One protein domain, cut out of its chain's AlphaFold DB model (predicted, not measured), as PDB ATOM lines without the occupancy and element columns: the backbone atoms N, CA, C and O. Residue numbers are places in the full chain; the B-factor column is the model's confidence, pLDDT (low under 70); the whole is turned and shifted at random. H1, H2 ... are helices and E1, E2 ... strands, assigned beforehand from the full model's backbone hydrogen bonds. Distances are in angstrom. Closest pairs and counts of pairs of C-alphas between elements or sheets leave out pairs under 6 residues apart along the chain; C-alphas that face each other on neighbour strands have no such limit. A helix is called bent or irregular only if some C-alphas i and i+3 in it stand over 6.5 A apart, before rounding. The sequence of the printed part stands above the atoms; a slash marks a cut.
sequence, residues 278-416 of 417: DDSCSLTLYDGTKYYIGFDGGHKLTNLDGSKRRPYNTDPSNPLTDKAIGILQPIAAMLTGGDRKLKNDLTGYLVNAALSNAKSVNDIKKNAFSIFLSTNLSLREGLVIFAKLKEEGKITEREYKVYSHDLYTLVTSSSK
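AT A GLANCE: This is residues 278 to 416 of the 417 residues of an uncharacterized protein of Candidatus Dadabacteria bacterium (UniProt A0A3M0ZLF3). Four helices cluster round a fifth, H1, which lies in the core between the crossed pair H2 and H3 on one side and the helical hairpin of H4 and H5 on the other. A small two-stranded hairpin, E1 and E2, packs on H2 and H3, on their side away from H4 and H5, and a long loop runs from it along the edge to H1. The printed part has 139 residues, with two named strands and then five named helices along the chain, E1 E2 H1 H2 H3 H4 H5; the sheet is antiparallel and the class is mostly helix. The whole is compact, with a radius of gyration of the C-alphas of 14.5 A, and rounded, spanning 41 by 34 by 31 A.

HOW THE PARTS SIT: E1, residues 282 to 284, and E2, residues 290 to 292, are antiparallel neighbours in a hairpin at 153 degrees; N 283 and O 291 are 2.8 A apart, within hydrogen-bond range. The closest C-alphas of E2 and H2, residues 340 to 355, are those of Tyr 291 and Ala 353, 5.6 A apart. For E1 and H3, residues 361 to 374, they are those of Thr 284 and Ile 371, 7.6 A apart. H2 and H3 touch at Ala 354 and Asn 367, 5.2 A, at a steep tilt of 61 degrees, opposite ways. The hub is H1, residues 321 to 335, which touches four helices. It touches H2 at Ala 333 and Lys 343, 5.2 A, at a steep tilt of 53 degrees, opposite ways. It touches H3 at Ala 324 and Ile 364, 6.3 A, at a shallow tilt of 13 degrees, the same way. With its residues 327 to 331 it touches H5, residues 397 to 414, about perpendicular at 78 degrees, closest at Pro 330 and Tyr 403, 4.9 A. H5 forms a helical hairpin with H4, residues 379 to 391: they touch at Leu 383 and Ser 404, 5.9 A, at a shallow tilt of 7 degrees. H1 and H4 only just touch, with 3 pairs of C-alphas within 8 A, closest at Met 334 and Ile 385, 6.6 A. H2 is apart from H4 and H5. Every O i to N i+4 pair is within hydrogen-bond range in H2, H3, H4 and H5, and 9 of 11 in H1.

IN THESE COORDINATES: E1 begins at C-alpha 282 (294.815, 363.430, 406.727). H1 is 20.0 A long, H2 22.1 A, H3 20.1 A, H4 18.7 A and H5 25.9 A; H5 ends at C-alpha 414 (311.839, 363.526, 391.583). H1 is only just irregular: C-alphas 327 and 330 are 6.7 A apart.

THE WHOLE: The two C-alphas farthest apart, those of Gly 306 and Glu 391, are 42.6 A apart. The printed part has no cut. The link from E2 to H1, residues 293 to 320, is long, and in it residues 301 to 302 pair antiparallel with 308 to 309. The mean pLDDT of the printed part is 93.7; residue 297 alone is under 70.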
ATOM      1  N   ASP A 278     294.761 358.970 405.674       95.19
ATOM      2  CA  ASP A 278     294.543 358.116 406.844       95.19
ATOM      3  C   ASP A 278     293.080 358.149 407.344       95.19
ATOM      4  O   ASP A 278     292.233 358.896 406.840       95.19
ATOM      5  N   ASP A 279     292.772 357.364 408.382       93.81
ATOM      6  CA  ASP A 279     291.432 357.295 408.987       93.81
ATOM      7  C   ASP A 279     290.919 358.653 409.488       93.81
ATOM      8  O   ASP A 279     289.706 358.897 409.500       93.81
ATOM      9  N   SER A 280     291.839 359.562 409.832       93.31
ATOM     10  CA  SER A 280     291.540 360.937 410.233       93.31
ATOM     11  C   SER A 280     291.294 361.872 409.047       93.31
ATOM     12  O   SER A 280     291.128 363.066 409.251       93.31
ATOM     13  N   CYS A 281     291.244 361.359 407.813       93.00
ATOM     14  CA  CYS A 281     291.206 362.143 406.578       93.00
ATOM     15  C   CYS A 281     292.406 363.093 406.446       93.00
ATOM     16  O   CYS A 281     292.256 364.226 405.978       93.00
ATOM     17  N   SER A 282     293.587 362.657 406.877       95.88
ATOM     18  CA  SER A 282     294.815 363.430 406.727       95.88
ATOM     19  C   SER A 282     295.706 362.834 405.650       95.88
ATOM     20  O   SER A 282     295.933 361.627 405.604       95.88
ATOM     21  N   LEU A 283     296.229 363.700 404.791       95.81
ATOM     22  CA  LEU A 283     297.210 363.363 403.773       95.81
ATOM     23  C   LEU A 283     298.611 363.615 404.334       95.81
ATOM     24  O   LEU A 283     298.850 364.668 404.921       95.81
ATOM     25  N   THR A 284     299.537 362.675 404.151       97.25
ATOM     26  CA  THR A 284     300.937 362.858 404.575       97.25
ATOM     27  C   THR A 284     301.747 363.467 403.430       97.25
ATOM     28  O   THR A 284     301.789 362.923 402.325       97.25
ATOM     29  N   LEU A 285     302.350 364.626 403.686       97.88
ATOM     30  CA  LEU A 285     303.166 365.376 402.735       97.88
ATOM     31  C   LEU A 285     304.611 364.873 402.725       97.88
ATOM     32  O   LEU A 285     305.004 364.031 403.531       97.88
ATOM     33  N   TYR A 286     305.413 365.404 401.801       97.00
ATOM     34  CA  TYR A 286     306.776 364.924 401.567       97.00
ATOM     35  C   TYR A 286     307.692 365.071 402.791       97.00
ATOM     36  O   TYR A 286     308.560 364.235 403.022       97.00
ATOM     37  N   ASP A 287     307.498 366.116 403.594       97.00
ATOM     38  CA  ASP A 287     308.249 366.356 404.833       97.00
ATOM     39  C   ASP A 287     307.701 365.574 406.046       97.00
ATOM     40  O   ASP A 287     308.149 365.785 407.171       97.00
ATOM     41  N   GLY A 288     306.718 364.691 405.836       97.31
ATOM     42  CA  GLY A 288     306.047 363.921 406.882       97.31
ATOM     43  C   GLY A 288     304.947 364.680 407.627       97.31
ATOM     44  O   GLY A 288     304.262 364.085 408.463       97.31
ATOM     45  N   THR A 289     304.732 365.968 407.338       97.69
ATOM     46  CA  THR A 289     303.618 366.715 407.932       97.69
ATOM     47  C   THR A 289     302.280 366.195 407.416       97.69
ATOM     48  O   THR A 289     302.166 365.668 406.308       97.69
ATOM     49  N   LYS A 290     301.243 366.326 408.244       97.31
ATOM     50  CA  LYS A 290     299.890 365.885 407.909       97.31
ATOM     51  C   LYS A 290     299.005 367.072 407.561       97.31
ATOM     52  O   LYS A 290     298.905 368.024 408.331       97.31
ATOM     53  N   TYR A 291     298.310 366.971 406.436       96.56
ATOM     54  CA  TYR A 291     297.294 367.921 406.013       96.56
ATOM     55  C   TYR A 291     295.902 367.299 406.107       96.56
ATOM     56  O   TYR A 291     295.568 366.375 405.367       96.56
ATOM     57  N   TYR A 292     295.070 367.827 406.998       94.88
ATOM     58  CA  TYR A 292     293.687 367.387 407.158       94.88
ATOM     59  C   TYR A 292     292.805 367.952 406.036       94.88
ATOM     60  O   TYR A 292     292.568 369.159 405.977       94.88
ATOM     61  N   ILE A 293     292.275 367.086 405.163       90.75
ATOM     62  CA  ILE A 293     291.434 367.518 404.028       90.75
ATOM     63  C   ILE A 293     289.987 367.851 404.435       90.75
ATOM     64  O   ILE A 293     289.218 368.358 403.622       90.75
ATOM     65  N   GLY A 294     289.617 367.634 405.703       84.69
ATOM     66  CA  GLY A 294     288.304 367.981 406.245       84.69
ATOM     67  C   GLY A 294     287.290 366.838 406.192       84.69
ATOM     68  O   GLY A 294     287.099 366.196 405.161       84.69
ATOM     69  N   PHE A 295     286.597 366.601 407.312       71.75
ATOM     70  CA  PHE A 295     285.510 365.621 407.394       71.75
ATOM     71  C   PHE A 295     284.124 366.225 407.130       71.75
ATOM     72  O   PHE A 295     283.206 365.521 406.706       71.75
ATOM     73  N   ASP A 296     283.964 367.521 407.396       70.50
ATOM     74  CA  ASP A 296     282.661 368.175 407.449       70.50
ATOM     75  C   ASP A 296     282.605 369.420 406.553       70.50
ATOM     76  O   ASP A 296     283.553 370.205 406.473       70.50
ATOM     77  N   GLY A 297     281.465 369.612 405.886       68.00
ATOM     78  CA  GLY A 297     281.224 370.699 404.934       68.00
ATOM     79  C   GLY A 297     281.234 372.095 405.563       68.00
ATOM     80  O   GLY A 297     281.268 373.088 404.833       68.00
ATOM     81  N   GLY A 298     281.217 372.177 406.896       81.44
ATOM     82  CA  GLY A 298     281.338 373.421 407.653       81.44
ATOM     83  C   GLY A 298     282.772 373.922 407.846       81.44
ATOM     84  O   GLY A 298     282.952 375.102 408.154       81.44
ATOM     85  N   HIS A 299     283.796 373.076 407.659       87.56
ATOM     86  CA  HIS A 299     285.184 373.490 407.861       87.56
ATOM     87  C   HIS A 299     285.584 374.577 406.851       87.56
ATOM     88  O   HIS A 299     285.274 374.482 405.661       87.56
ATOM     89  N   LYS A 300     286.271 375.624 407.321       93.00
ATOM     90  CA  LYS A 300     286.750 376.724 406.477       93.00
ATOM     91  C   LYS A 300     288.243 376.941 406.669       93.00
ATOM     92  O   LYS A 300     288.720 377.006 407.798       93.00
ATOM     93  N   LEU A 301     288.944 377.133 405.559       93.62
ATOM     94  CA  LEU A 301     290.342 377.546 405.520       93.62
ATOM     95  C   LEU A 301     290.432 379.069 405.400       93.62
ATOM     96  O   LEU A 301     289.528 379.705 404.857       93.62
ATOM     97  N   THR A 302     291.527 379.643 405.892       96.50
ATOM     98  CA  THR A 302     291.853 381.065 405.704       96.50
ATOM     99  C   THR A 302     292.784 381.203 404.502       96.50
ATOM    100  O   THR A 302     293.733 380.430 404.375       96.50
ATOM    101  N   ASN A 303     292.474 382.116 403.587       97.00
ATOM    102  CA  ASN A 303     293.336 382.521 402.475       97.00
ATOM    103  C   ASN A 303     294.503 383.381 402.985       97.00
ATOM    104  O   ASN A 303     294.439 383.891 404.106       97.00
ATOM    105  N   LEU A 304     295.539 383.583 402.167       95.50
ATOM    106  CA  LEU A 304     296.621 384.525 402.491       95.50
ATOM    107  C   LEU A 304     296.113 385.965 402.653       95.50
ATOM    108  O   LEU A 304     296.635 386.701 403.483       95.50
ATOM    109  N   ASP A 305     295.064 386.347 401.922       96.69
ATOM    110  CA  ASP A 305     294.383 387.642 402.070       96.69
ATOM    111  C   ASP A 305     293.458 387.745 403.306       96.69
ATOM    112  O   ASP A 305     292.818 388.772 403.526       96.69
ATOM    113  N   GLY A 306     293.358 386.684 404.116       97.44
ATOM    114  CA  GLY A 306     292.519 386.627 405.317       97.44
ATOM    115  C   GLY A 306     291.066 386.186 405.087       97.44
ATOM    116  O   GLY A 306     290.363 385.877 406.055       97.44
ATOM    117  N   SER A 307     290.598 386.090 403.839       97.38
ATOM    118  CA  SER A 307     289.241 385.622 403.529       97.38
ATOM    119  C   SER A 307     289.062 384.124 403.828       97.38
ATOM    120  O   SER A 307     290.024 383.368 403.974       97.38
ATOM    121  N   LYS A 308     287.814 383.666 403.992       96.94
ATOM    122  CA  LYS A 308     287.505 382.268 404.343       96.94
ATOM    123  C   LYS A 308     286.971 381.504 403.137       96.94
ATOM    124  O   LYS A 308     286.049 381.970 402.471       96.94
ATOM    125  N   ARG A 309     287.457 380.283 402.922       94.88
ATOM    126  CA  ARG A 309     287.017 379.386 401.839       94.88
ATOM    127  C   ARG A 309     286.701 377.983 402.347       94.88
ATOM    128  O   ARG A 309     287.122 377.606 403.437       94.88
ATOM    129  N   ARG A 310     285.969 377.198 401.554       93.19
ATOM    130  CA  ARG A 310     285.798 375.757 401.805       93.19
ATOM    131  C   ARG A 310     287.094 375.005 401.451       93.19
ATOM    132  O   ARG A 310     287.844 375.506 400.617       93.19
ATOM    133  N   PRO A 311     287.362 373.814 402.012       92.81
ATOM    134  CA  PRO A 311     288.668 373.164 401.864       92.81
ATOM    135  C   PRO A 311     288.907 372.550 400.475       92.81
ATOM    136  O   PRO A 311     290.041 372.258 400.118       92.81
ATOM    137  N   TYR A 312     287.852 372.412 399.670       92.00
ATOM    138  CA  TYR A 312     287.919 372.021 398.259       92.00
ATOM    139  C   TYR A 312     287.968 373.223 397.295       92.00
ATOM    140  O   TYR A 312     287.977 373.041 396.083       92.00
ATOM    141  N   ASN A 313     287.994 374.456 397.810       95.19
ATOM    142  CA  ASN A 313     288.282 375.644 397.008       95.19
ATOM    143  C   ASN A 313     289.765 375.988 397.160       95.19
ATOM    144  O   ASN A 313     290.315 375.890 398.257       95.19
ATOM    145  N   THR A 314     290.411 376.428 396.087       97.19
ATOM    146  CA  THR A 314     291.803 376.890 396.129       97.19
ATOM    147  C   THR A 314     291.904 378.315 396.681       97.19
ATOM    148  O   THR A 314     290.904 379.032 396.755       97.19
ATOM    149  N   ASP A 315     293.101 378.714 397.115       97.62
ATOM    150  CA  ASP A 315     293.386 380.081 397.563       97.62
ATOM    151  C   ASP A 315     293.857 380.949 396.381       97.62
ATOM    152  O   ASP A 315     295.023 380.846 395.993       97.62
ATOM    153  N   PRO A 316     293.010 381.810 395.793       97.31
ATOM    154  CA  PRO A 316     293.416 382.634 394.656       97.31
ATOM    155  C   PRO A 316     294.439 383.718 395.030       97.31
ATOM    156  O   PRO A 316     295.096 384.254 394.145       97.31
ATOM    157  N   SER A 317     294.585 384.047 396.319       97.94
ATOM    158  CA  SER A 317     295.548 385.050 396.787       97.94
ATOM    159  C   SER A 317     296.974 384.499 396.905       97.94
ATOM    160  O   SER A 317     297.930 385.268 397.010       97.94
ATOM    161  N   ASN A 318     297.144 383.173 396.851       98.00
ATOM    162  CA  ASN A 318     298.457 382.542 396.855       98.00
ATOM    163  C   ASN A 318     299.058 382.506 395.432       98.00
ATOM    164  O   ASN A 318     298.499 381.844 394.554       98.00
ATOM    165  N   PRO A 319     300.227 383.141 395.188       98.19
ATOM    166  CA  PRO A 319     300.836 383.216 393.854       98.19
ATOM    167  C   PRO A 319     301.286 381.852 393.301       98.19
ATOM    168  O   PRO A 319     301.599 381.730 392.117       98.19
ATOM    169  N   LEU A 320     301.333 380.815 394.141       98.38
ATOM    170  CA  LEU A 320     301.674 379.451 393.750       98.38
ATOM    171  C   LEU A 320     300.453 378.611 393.332       98.38
ATOM    172  O   LEU A 320     300.636 377.509 392.809       98.38
ATOM    173  N   THR A 321     299.225 379.108 393.518       98.38
ATOM    174  CA  THR A 321     297.990 378.337 393.293       98.38
ATOM    175  C   THR A 321     297.843 377.830 391.866       98.38
ATOM    176  O   THR A 321     297.613 376.637 391.676       98.38
ATOM    177  N   ASP A 322     298.058 378.671 390.855       98.25
ATOM    178  CA  ASP A 322     297.932 378.245 389.453       98.25
ATOM    179  C   ASP A 322     298.948 377.158 389.088       98.25
ATOM    180  O   ASP A 322     298.651 376.221 388.343       98.25
ATOM    181  N   LYS A 323     300.157 377.250 389.657       98.31
ATOM    182  CA  LYS A 323     301.206 376.241 389.469       98.31
ATOM    183  C   LYS A 323     300.818 374.925 390.139       98.31
ATOM    184  O   LYS A 323     300.984 373.872 389.529       98.31
ATOM    185  N   ALA A 324     300.269 374.981 391.351       98.25
ATOM    186  CA  ALA A 324     299.781 373.804 392.058       98.25
ATOM    187  C   ALA A 324     298.614 373.128 391.327       98.25
ATOM    188  O   ALA A 324     298.625 371.906 391.193       98.25
ATOM    189  N   ILE A 325     297.657 373.900 390.796       98.12
ATOM    190  CA  ILE A 325     296.543 373.366 390.000       98.12
ATOM    191  C   ILE A 325     297.079 372.591 388.795       98.12
ATOM    192  O   ILE A 325     296.691 371.442 388.603       98.12
ATOM    193  N   GLY A 326     298.005 373.175 388.023       97.44
ATOM    194  CA  GLY A 326     298.588 372.504 386.857       97.44
ATOM    195  C   GLY A 326     299.265 371.171 387.198       97.44
ATOM    196  O   GLY A 326     299.090 370.195 386.479       97.44
ATOM    197  N   ILE A 327     299.973 371.103 388.329       98.25
ATOM    198  CA  ILE A 327     300.699 369.897 388.761       98.25
ATOM    199  C   ILE A 327     299.757 368.814 389.313       98.25
ATOM    200  O   ILE A 327     299.981 367.626 389.086       98.25
ATOM    201  N   LEU A 328     298.720 369.198 390.064       98.25
ATOM    202  CA  LEU A 328     297.891 368.258 390.829       98.25
ATOM    203  C   LEU A 328     296.599 367.848 390.132       98.25
ATOM    204  O   LEU A 328     296.056 366.785 390.436       98.25
ATOM    205  N   GLN A 329     296.105 368.646 389.185       98.06
ATOM    206  CA  GLN A 329     294.914 368.289 388.421       98.06
ATOM    207  C   GLN A 329     295.055 366.953 387.659       98.06
ATOM    208  O   GLN A 329     294.072 366.212 387.652       98.06
ATOM    209  N   PRO A 330     296.219 366.574 387.082       98.06
ATOM    210  CA  PRO A 330     296.422 365.238 386.521       98.06
ATOM    211  C   PRO A 330     296.178 364.121 387.548       98.06
ATOM    212  O   PRO A 330     295.467 363.162 387.257       98.06
ATOM    213  N   ILE A 331     296.702 364.258 388.771       96.69
ATOM    214  CA  ILE A 331     296.517 363.266 389.842       96.69
ATOM    215  C   ILE A 331     295.044 363.195 390.257       96.69
ATOM    216  O   ILE A 331     294.498 362.105 390.417       96.69
ATOM    217  N   ALA A 332     294.371 364.342 390.372       95.69
ATOM    218  CA  ALA A 332     292.944 364.377 390.668       95.69
ATOM    219  C   ALA A 332     292.114 363.731 389.549       95.69
ATOM    220  O   ALA A 332     291.241 362.920 389.832       95.69
ATOM    221  N   ALA A 333     292.400 364.050 388.282       94.44
ATOM    222  CA  ALA A 333     291.715 363.481 387.124       94.44
ATOM    223  C   ALA A 333     291.868 361.965 387.065       94.44
ATOM    224  O   ALA A 333     290.905 361.276 386.744       94.44
ATOM    225  N   MET A 334     293.065 361.474 387.395       92.44
ATOM    226  CA  MET A 334     293.326 360.064 387.607       92.44
ATOM    227  C   MET A 334     292.383 359.575 388.710       92.44
ATOM    228  O   MET A 334     291.363 358.996 388.379       92.44
ATOM    229  N   LEU A 335     292.602 359.916 389.980       86.56
ATOM    230  CA  LEU A 335     291.853 359.377 391.129       86.56
ATOM    231  C   LEU A 335     290.318 359.473 391.039       86.56
ATOM    232  O   LEU A 335     289.621 358.652 391.633       86.56
ATOM    233  N   THR A 336     289.773 360.450 390.309       86.06
ATOM    234  CA  THR A 336     288.321 360.614 390.158       86.06
ATOM    235  C   THR A 336     287.724 359.948 388.926       86.06
ATOM    236  O   THR A 336     286.515 360.055 388.723       86.06
ATOM    237  N   GLY A 337     288.521 359.285 388.087       84.19
ATOM    238  CA  GLY A 337     288.062 358.720 386.818       84.19
ATOM    239  C   GLY A 337     287.619 359.796 385.820       84.19
ATOM    240  O   GLY A 337     286.674 359.598 385.058       84.19
ATOM    241  N   GLY A 338     288.235 360.979 385.879       85.25
ATOM    242  CA  GLY A 338     287.945 362.115 385.006       85.25
ATOM    243  C   GLY A 338     286.592 362.794 385.239       85.25
ATOM    244  O   GLY A 338     286.231 363.681 384.467       85.25
ATOM    245  N   ASP A 339     285.835 362.433 386.287       87.44
ATOM    246  CA  ASP A 339     284.588 363.136 386.598       87.44
ATOM    247  C   ASP A 339     284.857 364.621 386.858       87.44
ATOM    248  O   ASP A 339     285.640 364.970 387.738       87.44
ATOM    249  N   ARG A 340     284.198 365.513 386.111       89.31
ATOM    250  CA  ARG A 340     284.513 366.948 386.134       89.31
ATOM    251  C   ARG A 340     284.322 367.577 387.514       89.31
ATOM    252  O   ARG A 340     285.134 368.417 387.897       89.31
ATOM    253  N   LYS A 341     283.265 367.211 388.245       87.12
ATOM    254  CA  LYS A 341     282.962 367.833 389.539       87.12
ATOM    255  C   LYS A 341     283.892 367.296 390.616       87.12
ATOM    256  O   LYS A 341     284.550 368.087 391.283       87.12
ATOM    257  N   LEU A 342     284.008 365.972 390.726       85.94
ATOM    258  CA  LEU A 342     284.924 365.355 391.681       85.94
ATOM    259  C   LEU A 342     286.375 365.738 391.396       85.94
ATOM    260  O   LEU A 342     287.110 366.017 392.335       85.94
ATOM    261  N   LYS A 343     286.787 365.793 390.120       92.19
ATOM    262  CA  LYS A 343     288.126 366.254 389.712       92.19
ATOM    263  C   LYS A 343     288.401 367.638 390.282       92.19
ATOM    264  O   LYS A 343     289.462 367.842 390.858       92.19
ATOM    265  N   ASN A 344     287.470 368.576 390.130       94.44
ATOM    266  CA  ASN A 344     287.646 369.942 390.617       94.44
ATOM    267  C   ASN A 344     287.701 370.001 392.151       94.44
ATOM    268  O   ASN A 344     288.624 370.610 392.688       94.44
ATOM    269  N   ASP A 345     286.782 369.320 392.841       92.19
ATOM    270  CA  ASP A 345     286.758 369.276 394.310       92.19
ATOM    271  C   ASP A 345     288.043 368.631 394.867       92.19
ATOM    272  O   ASP A 345     288.682 369.178 395.769       92.19
ATOM    273  N   LEU A 346     288.472 367.498 394.294       93.69
ATOM    274  CA  LEU A 346     289.704 366.816 394.688       93.69
ATOM    275  C   LEU A 346     290.944 367.650 394.375       93.69
ATOM    276  O   LEU A 346     291.840 367.731 395.208       93.69
ATOM    277  N   THR A 347     290.980 368.319 393.218       97.31
ATOM    278  CA  THR A 347     292.069 369.249 392.881       97.31
ATOM    279  C   THR A 347     292.201 370.313 393.967       97.31
ATOM    280  O   THR A 347     293.312 370.580 394.407       97.31
ATOM    281  N   GLY A 348     291.091 370.868 394.462       96.38
ATOM    282  CA  GLY A 348     291.114 371.832 395.560       96.38
ATOM    283  C   GLY A 348     291.741 371.285 396.842       96.38
ATOM    284  O   GLY A 348     292.624 371.933 397.406       96.38
ATOM    285  N   TYR A 349     291.349 370.079 397.271       96.06
ATOM    286  CA  TYR A 349     291.952 369.432 398.443       96.06
ATOM    287  C   TYR A 349     293.454 369.205 398.264       96.06
ATOM    288  O   TYR A 349     294.238 369.586 399.134       96.06
ATOM    289  N   LEU A 350     293.862 368.625 397.131       97.31
ATOM    290  CA  LEU A 350     295.268 368.331 396.859       97.31
ATOM    291  C   LEU A 350     296.103 369.614 396.768       97.31
ATOM    292  O   LEU A 350     297.218 369.655 397.282       97.31
ATOM    293  N   VAL A 351     295.572 370.668 396.139       98.38
ATOM    294  CA  VAL A 351     296.257 371.963 395.997       98.38
ATOM    295  C   VAL A 351     296.460 372.613 397.354       98.38
ATOM    296  O   VAL A 351     297.574 373.029 397.662       98.38
ATOM    297  N   ASN A 352     295.425 372.663 398.194       97.75
ATOM    298  CA  ASN A 352     295.572 373.216 399.537       97.75
ATOM    299  C   ASN A 352     296.547 372.388 400.389       97.75
ATOM    300  O   ASN A 352     297.327 372.973 401.139       97.75
ATOM    301  N   ALA A 353     296.554 371.058 400.232       97.81
ATOM    302  CA  ALA A 353     297.516 370.186 400.897       97.81
ATOM    303  C   ALA A 353     298.953 370.510 400.473       97.81
ATOM    304  O   ALA A 353     299.789 370.829 401.316       97.81
ATOM    305  N   ALA A 354     299.227 370.519 399.167       98.19
ATOM    306  CA  ALA A 354     300.565 370.773 398.649       98.19
ATOM    307  C   ALA A 354     301.065 372.198 398.907       98.19
ATOM    308  O   ALA A 354     302.275 372.397 398.954       98.19
ATOM    309  N   LEU A 355     300.169 373.174 399.075       98.31
ATOM    310  CA  LEU A 355     300.526 374.554 399.411       98.31
ATOM    311  C   LEU A 355     300.704 374.805 400.912       98.31
ATOM    312  O   LEU A 355     301.263 375.834 401.275       98.31
ATOM    313  N   SER A 356     300.242 373.904 401.783       97.44
ATOM    314  CA  SER A 356     300.179 374.156 403.232       97.44
ATOM    315  C   SER A 356     301.540 374.408 403.896       97.44
ATOM    316  O   SER A 356     301.611 375.151 404.874       97.44
ATOM    317  N   ASN A 357     302.616 373.849 403.341       97.25
ATOM    318  CA  ASN A 357     304.003 374.046 403.777       97.25
ATOM    319  C   ASN A 357     304.940 374.503 402.636       97.25
ATOM    320  O   ASN A 357     306.135 374.700 402.867       97.25
ATOM    321  N   ALA A 358     304.431 374.680 401.410       97.81
ATOM    322  CA  ALA A 358     305.256 375.012 400.252       97.81
ATOM    323  C   ALA A 358     305.601 376.502 400.185       97.81
ATOM    324  O   ALA A 358     304.735 377.368 400.309       97.81
ATOM    325  N   LYS A 359     306.873 376.800 399.901       97.62
ATOM    326  CA  LYS A 359     307.379 378.166 399.677       97.62
ATOM    327  C   LYS A 359     307.806 378.395 398.229       97.62
ATOM    328  O   LYS A 359     308.073 379.523 397.826       97.62
ATOM    329  N   SER A 360     307.882 377.327 397.443       98.00
ATOM    330  CA  SER A 360     308.341 377.340 396.061       98.00
ATOM    331  C   SER A 360     307.588 376.319 395.207       98.00
ATOM    332  O   SER A 360     306.977 375.378 395.711       98.00
ATOM    333  N   VAL A 361     307.695 376.451 393.880       97.50
ATOM    334  CA  VAL A 361     307.172 375.445 392.935       97.50
ATOM    335  C   VAL A 361     307.828 374.074 393.147       97.50
ATOM    336  O   VAL A 361     307.196 373.048 392.905       97.50
ATOM    337  N   ASN A 362     309.079 374.032 393.614       96.56
ATOM    338  CA  ASN A 362     309.761 372.773 393.895       96.56
ATOM    339  C   ASN A 362     309.144 372.043 395.098       96.56
ATOM    340  O   ASN A 362     308.968 370.830 395.044       96.56
ATOM    341  N   ASP A 363     308.744 372.776 396.140       97.75
ATOM    342  CA  ASP A 363     308.065 372.190 397.303       97.75
ATOM    343  C   ASP A 363     306.701 371.607 396.909       97.75
ATOM    344  O   ASP A 363     306.356 370.497 397.310       97.75
ATOM    345  N   ILE A 364     305.966 372.295 396.025       98.25
ATOM    346  CA  ILE A 364     304.706 371.786 395.461       98.25
ATOM    347  C   ILE A 364     304.943 370.472 394.716       98.25
ATOM    348  O   ILE A 364     304.180 369.528 394.898       98.25
ATOM    349  N   LYS A 365     305.993 370.392 393.886       97.69
ATOM    350  CA  LYS A 365     306.339 369.161 393.158       97.69
ATOM    351  C   LYS A 365     306.680 368.019 394.111       97.69
ATOM    352  O   LYS A 365     306.186 366.918 393.907       97.69
ATOM    353  N   LYS A 366     307.456 368.276 395.169       97.50
ATOM    354  CA  LYS A 366     307.762 367.275 396.205       97.50
ATOM    355  C   LYS A 366     306.492 366.751 396.874       97.50
ATOM    356  O   LYS A 366     306.286 365.541 396.944       97.50
ATOM    357  N   ASN A 367     305.602 367.650 397.288       98.12
ATOM    358  CA  ASN A 367     304.321 367.275 397.883       98.12
ATOM    359  C   ASN A 367     303.425 366.513 396.901       98.12
ATOM    360  O   ASN A 367     302.867 365.481 397.259       98.12
ATOM    361  N   ALA A 368     303.325 366.968 395.651       98.00
ATOM    362  CA  ALA A 368     302.572 366.285 394.603       98.00
ATOM    363  C   ALA A 368     303.127 364.886 394.305       98.00
ATOM    364  O   ALA A 368     302.355 363.954 394.097       98.00
ATOM    365  N   PHE A 369     304.450 364.717 394.325       97.25
ATOM    366  CA  PHE A 369     305.084 363.414 394.166       97.25
ATOM    367  C   PHE A 369     304.780 362.491 395.351       97.25
ATOM    368  O   PHE A 369     304.402 361.347 395.132       97.25
ATOM    369  N   SER A 370     304.835 362.995 396.590       96.62
ATOM    370  CA  SER A 370     304.416 362.243 397.785       96.62
ATOM    371  C   SER A 370     302.954 361.786 397.693       96.62
ATOM    372  O   SER A 370     302.650 360.626 397.958       96.62
ATOM    373  N   ILE A 371     302.058 362.673 397.243       96.44
ATOM    374  CA  ILE A 371     300.646 362.349 396.982       96.44
ATOM    375  C   ILE A 371     300.527 361.268 395.901       96.44
ATOM    376  O   ILE A 371     299.720 360.357 396.029       96.44
ATOM    377  N   PHE A 372     301.304 361.356 394.821       96.00
ATOM    378  CA  PHE A 372     301.287 360.331 393.782       96.00
ATOM    379  C   PHE A 372     301.761 358.976 394.322       96.00
ATOM    380  O   PHE A 372     301.110 357.965 394.071       96.00
ATOM    381  N   LEU A 373     302.837 358.939 395.112       94.31
ATOM    382  CA  LEU A 373     303.336 357.701 395.714       94.31
ATOM    383  C   LEU A 373     302.317 357.052 396.658       94.31
ATOM    384  O   LEU A 373     302.211 355.827 396.667       94.31
ATOM    385  N   SER A 374     301.527 357.839 397.396       93.44
ATOM    386  CA  SER A 374     300.488 357.287 398.277       93.44
ATOM    387  C   SER A 374     299.331 356.626 397.525       93.44
ATOM    388  O   SER A 374     298.588 355.855 398.119       93.44
ATOM    389  N   THR A 375     299.204 356.849 396.212       89.44
ATOM    390  CA  THR A 375     298.253 356.104 395.368       89.44
ATOM    391  C   THR A 375     298.696 354.667 395.077       89.44
ATOM    392  O   THR A 375     297.902 353.882 394.565       89.44
ATOM    393  N   ASN A 376     299.962 354.330 395.365       90.00
ATOM    394  CA  ASN A 376     300.601 353.059 395.020       90.00
ATOM    395  C   ASN A 376     300.554 352.722 393.512       90.00
ATOM    396  O   ASN A 376     300.538 351.555 393.120       90.00
ATOM    397  N   LEU A 377     300.524 353.748 392.658       86.62
ATOM    398  CA  LEU A 377     300.591 353.605 391.205       86.62
ATOM    399  C   LEU A 377     302.010 353.861 390.709       86.62
ATOM    400  O   LEU A 377     302.688 354.804 391.117       86.62
ATOM    401  N   SER A 378     302.433 353.077 389.729       92.12
ATOM    402  CA  SER A 378     303.589 353.385 388.901       92.12
ATOM    403  C   SER A 378     303.258 354.446 387.849       92.12
ATOM    404  O   SER A 378     302.108 354.655 387.450       92.12
ATOM    405  N   LEU A 379     304.300 355.089 387.313       94.56
ATOM    406  CA  LEU A 379     304.170 356.010 386.181       94.56
ATOM    407  C   LEU A 379     303.445 355.361 384.992       94.56
ATOM    408  O   LEU A 379     302.573 355.977 384.387       94.56
ATOM    409  N   ARG A 380     303.785 354.106 384.666       92.62
ATOM    410  CA  ARG A 380     303.161 353.379 383.552       92.62
ATOM    411  C   ARG A 380     301.660 353.217 383.773       92.62
ATOM    412  O   ARG A 380     300.888 353.426 382.843       92.62
ATOM    413  N   GLU A 381     301.260 352.870 384.990       87.06
ATOM    414  CA  GLU A 381     299.860 352.705 385.376       87.06
ATOM    415  C   GLU A 381     299.086 354.017 385.235       87.06
ATOM    416  O   GLU A 381     298.048 354.041 384.574       87.06
ATOM    417  N   GLY A 382     299.636 355.124 385.742       90.06
ATOM    418  CA  GLY A 382     299.026 356.446 385.578       90.06
ATOM    419  C   GLY A 382     298.856 356.866 384.111       90.06
ATOM    420  O   GLY A 382     297.802 357.373 383.729       90.06
ATOM    421  N   LEU A 383     299.845 356.585 383.253       93.81
ATOM    422  CA  LEU A 383     299.754 356.871 381.813       93.81
ATOM    423  C   LEU A 383     298.675 356.032 381.108       93.81
ATOM    424  O   LEU A 383     297.939 356.557 380.271       93.81
ATOM    425  N   VAL A 384     298.541 354.749 381.466       88.75
ATOM    426  CA  VAL A 384     297.464 353.879 380.958       88.75
ATOM    427  C   VAL A 384     296.095 354.428 381.361       88.75
ATOM    428  O   VAL A 384     295.172 354.441 380.546       88.75
ATOM    429  N   ILE A 385     295.962 354.946 382.584       86.00
ATOM    430  CA  ILE A 385     294.712 355.556 383.046       86.00
ATOM    431  C   ILE A 385     294.364 356.796 382.222       86.00
ATOM    432  O   ILE A 385     293.229 356.908 381.768       86.00
ATOM    433  N   PHE A 386     295.309 357.703 381.956       93.88
ATOM    434  CA  PHE A 386     295.019 358.862 381.105       93.88
ATOM    435  C   PHE A 386     294.614 358.466 379.684       93.88
ATOM    436  O   PHE A 386     293.689 359.066 379.135       93.88
ATOM    437  N   ALA A 387     295.251 357.445 379.102       92.06
ATOM    438  CA  ALA A 387     294.866 356.936 377.787       92.06
ATOM    439  C   ALA A 387     293.414 356.429 377.790       92.06
ATOM    440  O   ALA A 387     292.642 356.766 376.893       92.06
ATOM    441  N   LYS A 388     293.020 355.712 378.847       84.88
ATOM    442  CA  LYS A 388     291.649 355.234 379.025       84.88
ATOM    443  C   LYS A 388     290.644 356.371 379.218       84.88
ATOM    444  O   LYS A 388     289.599 356.384 378.579       84.88
ATOM    445  N   LEU A 389     290.960 357.358 380.058       86.12
ATOM    446  CA  LEU A 389     290.089 358.521 380.274       86.12
ATOM    447  C   LEU A 389     289.861 359.309 378.982       86.12
ATOM    448  O   LEU A 389     288.775 359.850 378.771       86.12
ATOM    449  N   LYS A 390     290.872 359.374 378.113       95.50
ATOM    450  CA  LYS A 390     290.755 359.967 376.781       95.50
ATOM    451  C   LYS A 390     289.829 359.144 375.882       95.50
ATOM    452  O   LYS A 390     288.942 359.715 375.258       95.50
ATOM    453  N   GLU A 391     290.026 357.827 375.821       91.38
ATOM    454  CA  GLU A 391     289.190 356.907 375.034       91.38
ATOM    455  C   GLU A 391     287.712 356.975 375.452       91.38
ATOM    456  O   GLU A 391     286.823 357.038 374.607       91.38
ATOM    457  N   GLU A 392     287.446 357.072 376.757       85.56
ATOM    458  CA  GLU A 392     286.102 357.222 377.330       85.56
ATOM    459  C   GLU A 392     285.520 358.648 377.182       85.56
ATOM    460  O   GLU A 392     284.422 358.925 377.670       85.56
ATOM    461  N   GLY A 393     286.252 359.582 376.559       92.69
ATOM    462  CA  GLY A 393     285.836 360.976 376.378       92.69
ATOM    463  C   GLY A 393     285.734 361.782 377.680       92.69
ATOM    464  O   GLY A 393     285.079 362.825 377.713       92.69
ATOM    465  N   LYS A 394     286.349 361.307 378.769       88.81
ATOM    466  CA  LYS A 394     286.364 361.971 380.086       88.81
ATOM    467  C   LYS A 394     287.372 363.109 380.156       88.81
ATOM    468  O   LYS A 394     287.177 364.052 380.920       88.81
ATOM    469  N   ILE A 395     288.432 363.023 379.358       94.94
ATOM    470  CA  ILE A 395     289.393 364.101 379.136       94.94
ATOM    471  C   ILE A 395     289.601 364.305 377.636       94.94
ATOM    472  O   ILE A 395     289.494 363.377 376.837       94.94
ATOM    473  N   THR A 396     289.903 365.537 377.250       97.31
ATOM    474  CA  THR A 396     290.218 365.900 375.865       97.31
ATOM    475  C   THR A 396     291.594 365.374 375.439       97.31
ATOM    476  O   THR A 396     292.458 365.105 376.273       97.31
ATOM    477  N   GLU A 397     291.861 365.321 374.128       97.94
ATOM    478  CA  GLU A 397     293.203 365.021 373.592       97.94
ATOM    479  C   GLU A 397     294.280 365.950 374.171       97.94
ATOM    480  O   GLU A 397     295.404 365.536 374.457       97.94
ATOM    481  N   ARG A 398     293.931 367.230 374.348       97.75
ATOM    482  CA  ARG A 398     294.828 368.233 374.922       97.75
ATOM    483  C   ARG A 398     295.127 367.927 376.387       97.75
ATOM    484  O   ARG A 398     296.296 367.927 376.758       97.75
ATOM    485  N   GLU A 399     294.100 367.659 377.195       97.56
ATOM    486  CA  GLU A 399     294.279 367.257 378.596       97.56
ATOM    487  C   GLU A 399     295.104 365.972 378.698       97.56
ATOM    488  O   GLU A 399     296.040 365.943 379.480       97.56
ATOM    489  N   TYR A 400     294.851 364.958 377.862       97.69
ATOM    490  CA  TYR A 400     295.648 363.726 377.828       97.69
ATOM    491  C   TYR A 400     297.146 363.999 377.643       97.69
ATOM    492  O   TYR A 400     297.964 363.490 378.412       97.69
ATOM    493  N   LYS A 401     297.513 364.825 376.652       98.06
ATOM    494  CA  LYS A 401     298.917 365.173 376.380       98.06
ATOM    495  C   LYS A 401     299.555 365.923 377.547       98.06
ATOM    496  O   LYS A 401     300.661 365.574 377.949       98.06
ATOM    497  N   VAL A 402     298.856 366.922 378.089       97.38
ATOM    498  CA  VAL A 402     299.343 367.728 379.220       97.38
ATOM    499  C   VAL A 402     299.488 366.864 380.470       97.38
ATOM    500  O   VAL A 402     300.566 366.801 381.044       97.38
ATOM    501  N   TYR A 403     298.449 366.116 380.841       97.94
ATOM    502  CA  TYR A 403     298.442 365.281 382.042       97.94
ATOM    503  C   TYR A 403     299.510 364.185 381.983       97.94
ATOM    504  O   TYR A 403     300.213 363.959 382.967       97.94
ATOM    505  N   SER A 404     299.688 363.550 380.821       97.56
ATOM    506  CA  SER A 404     300.732 362.538 380.620       97.56
ATOM    507  C   SER A 404     302.136 363.130 380.743       97.56
ATOM    508  O   SER A 404     302.991 362.554 381.416       97.56
ATOM    509  N   HIS A 405     302.374 364.288 380.122       97.50
ATOM    510  CA  HIS A 405     303.650 364.994 380.205       97.50
ATOM    511  C   HIS A 405     303.968 365.448 381.637       97.50
ATOM    512  O   HIS A 405     305.092 365.269 382.112       97.50
ATOM    513  N   ASP A 406     302.983 366.007 382.338       96.88
ATOM    514  CA  ASP A 406     303.166 366.542 383.685       96.88
ATOM    515  C   ASP A 406     303.407 365.423 384.697       96.88
ATOM    516  O   ASP A 406     304.316 365.539 385.519       96.88
ATOM    517  N   LEU A 407     302.689 364.298 384.584       97.12
ATOM    518  CA  LEU A 407     302.947 363.120 385.411       97.12
ATOM    519  C   LEU A 407     304.336 362.526 385.135       97.12
ATOM    520  O   LEU A 407     305.077 362.233 386.072       97.12
ATOM    521  N   TYR A 408     304.720 362.394 383.860       97.06
ATOM    522  CA  TYR A 408     306.056 361.932 383.485       97.06
ATOM    523  C   TYR A 408     307.143 362.831 384.081       97.06
ATOM    524  O   TYR A 408     308.088 362.344 384.703       97.06
ATOM    525  N   THR A 409     306.988 364.148 383.945       96.31
ATOM    526  CA  THR A 409     307.925 365.137 384.485       96.31
ATOM    527  C   THR A 409     307.981 365.075 386.008       96.31
ATOM    528  O   THR A 409     309.070 365.113 386.580       96.31
ATOM    529  N   LEU A 410     306.836 364.951 386.683       96.25
ATOM    530  CA  LEU A 410     306.754 364.849 388.138       96.25
ATOM    531  C   LEU A 410     307.550 363.644 388.657       96.25
ATOM    532  O   LEU A 410     308.390 363.800 389.541       96.25
ATOM    533  N   VAL A 411     307.341 362.464 388.067       95.44
ATOM    534  CA  VAL A 411     308.003 361.226 388.506       95.44
ATOM    535  C   VAL A 411     309.496 361.220 388.152       95.44
ATOM    536  O   VAL A 411     310.323 360.838 388.975       95.44
ATOM    537  N   THR A 412     309.873 361.676 386.955       94.25
ATOM    538  CA  THR A 412     311.276 361.623 386.489       94.25
ATOM    539  C   THR A 412     312.162 362.746 387.022       94.25
ATOM    540  O   THR A 412     313.375 362.574 387.103       94.25
ATOM    541  N   SER A 413     311.599 363.898 387.391       92.06
ATOM    542  CA  SER A 413     312.373 364.953 388.060       92.06
ATOM    543  C   SER A 413     312.630 364.633 389.529       92.06
ATOM    544  O   SER A 413     313.673 365.013 390.054       92.06
ATOM    545  N   SER A 414     311.726 363.885 390.168       85.62
ATOM    546  CA  SER A 414     311.839 363.526 391.583       85.62
ATOM    547  C   SER A 414     312.867 362.430 391.853       85.62
ATOM    548  O   SER A 414     313.379 362.365 392.957       85.62
ATOM    549  N   SER A 415     313.249 361.620 390.859       76.56
ATOM    550  CA  SER A 415     314.356 360.657 391.009       76.56
ATOM    551  C   SER A 415     315.739 361.312 391.110       76.56
ATOM    552  O   SER A 415     316.730 360.621 391.344       76.56
ATOM    553  N   LYS A 416     315.819 362.631 390.902       71.19
ATOM    554  CA  LYS A 416     317.038 363.436 391.051       71.19
ATOM    555  C   LYS A 416     317.068 364.250 392.351       71.19
ATOM    556  O   LYS A 416     318.065 364.929 392.586       71.19
TER     557      LYS A 416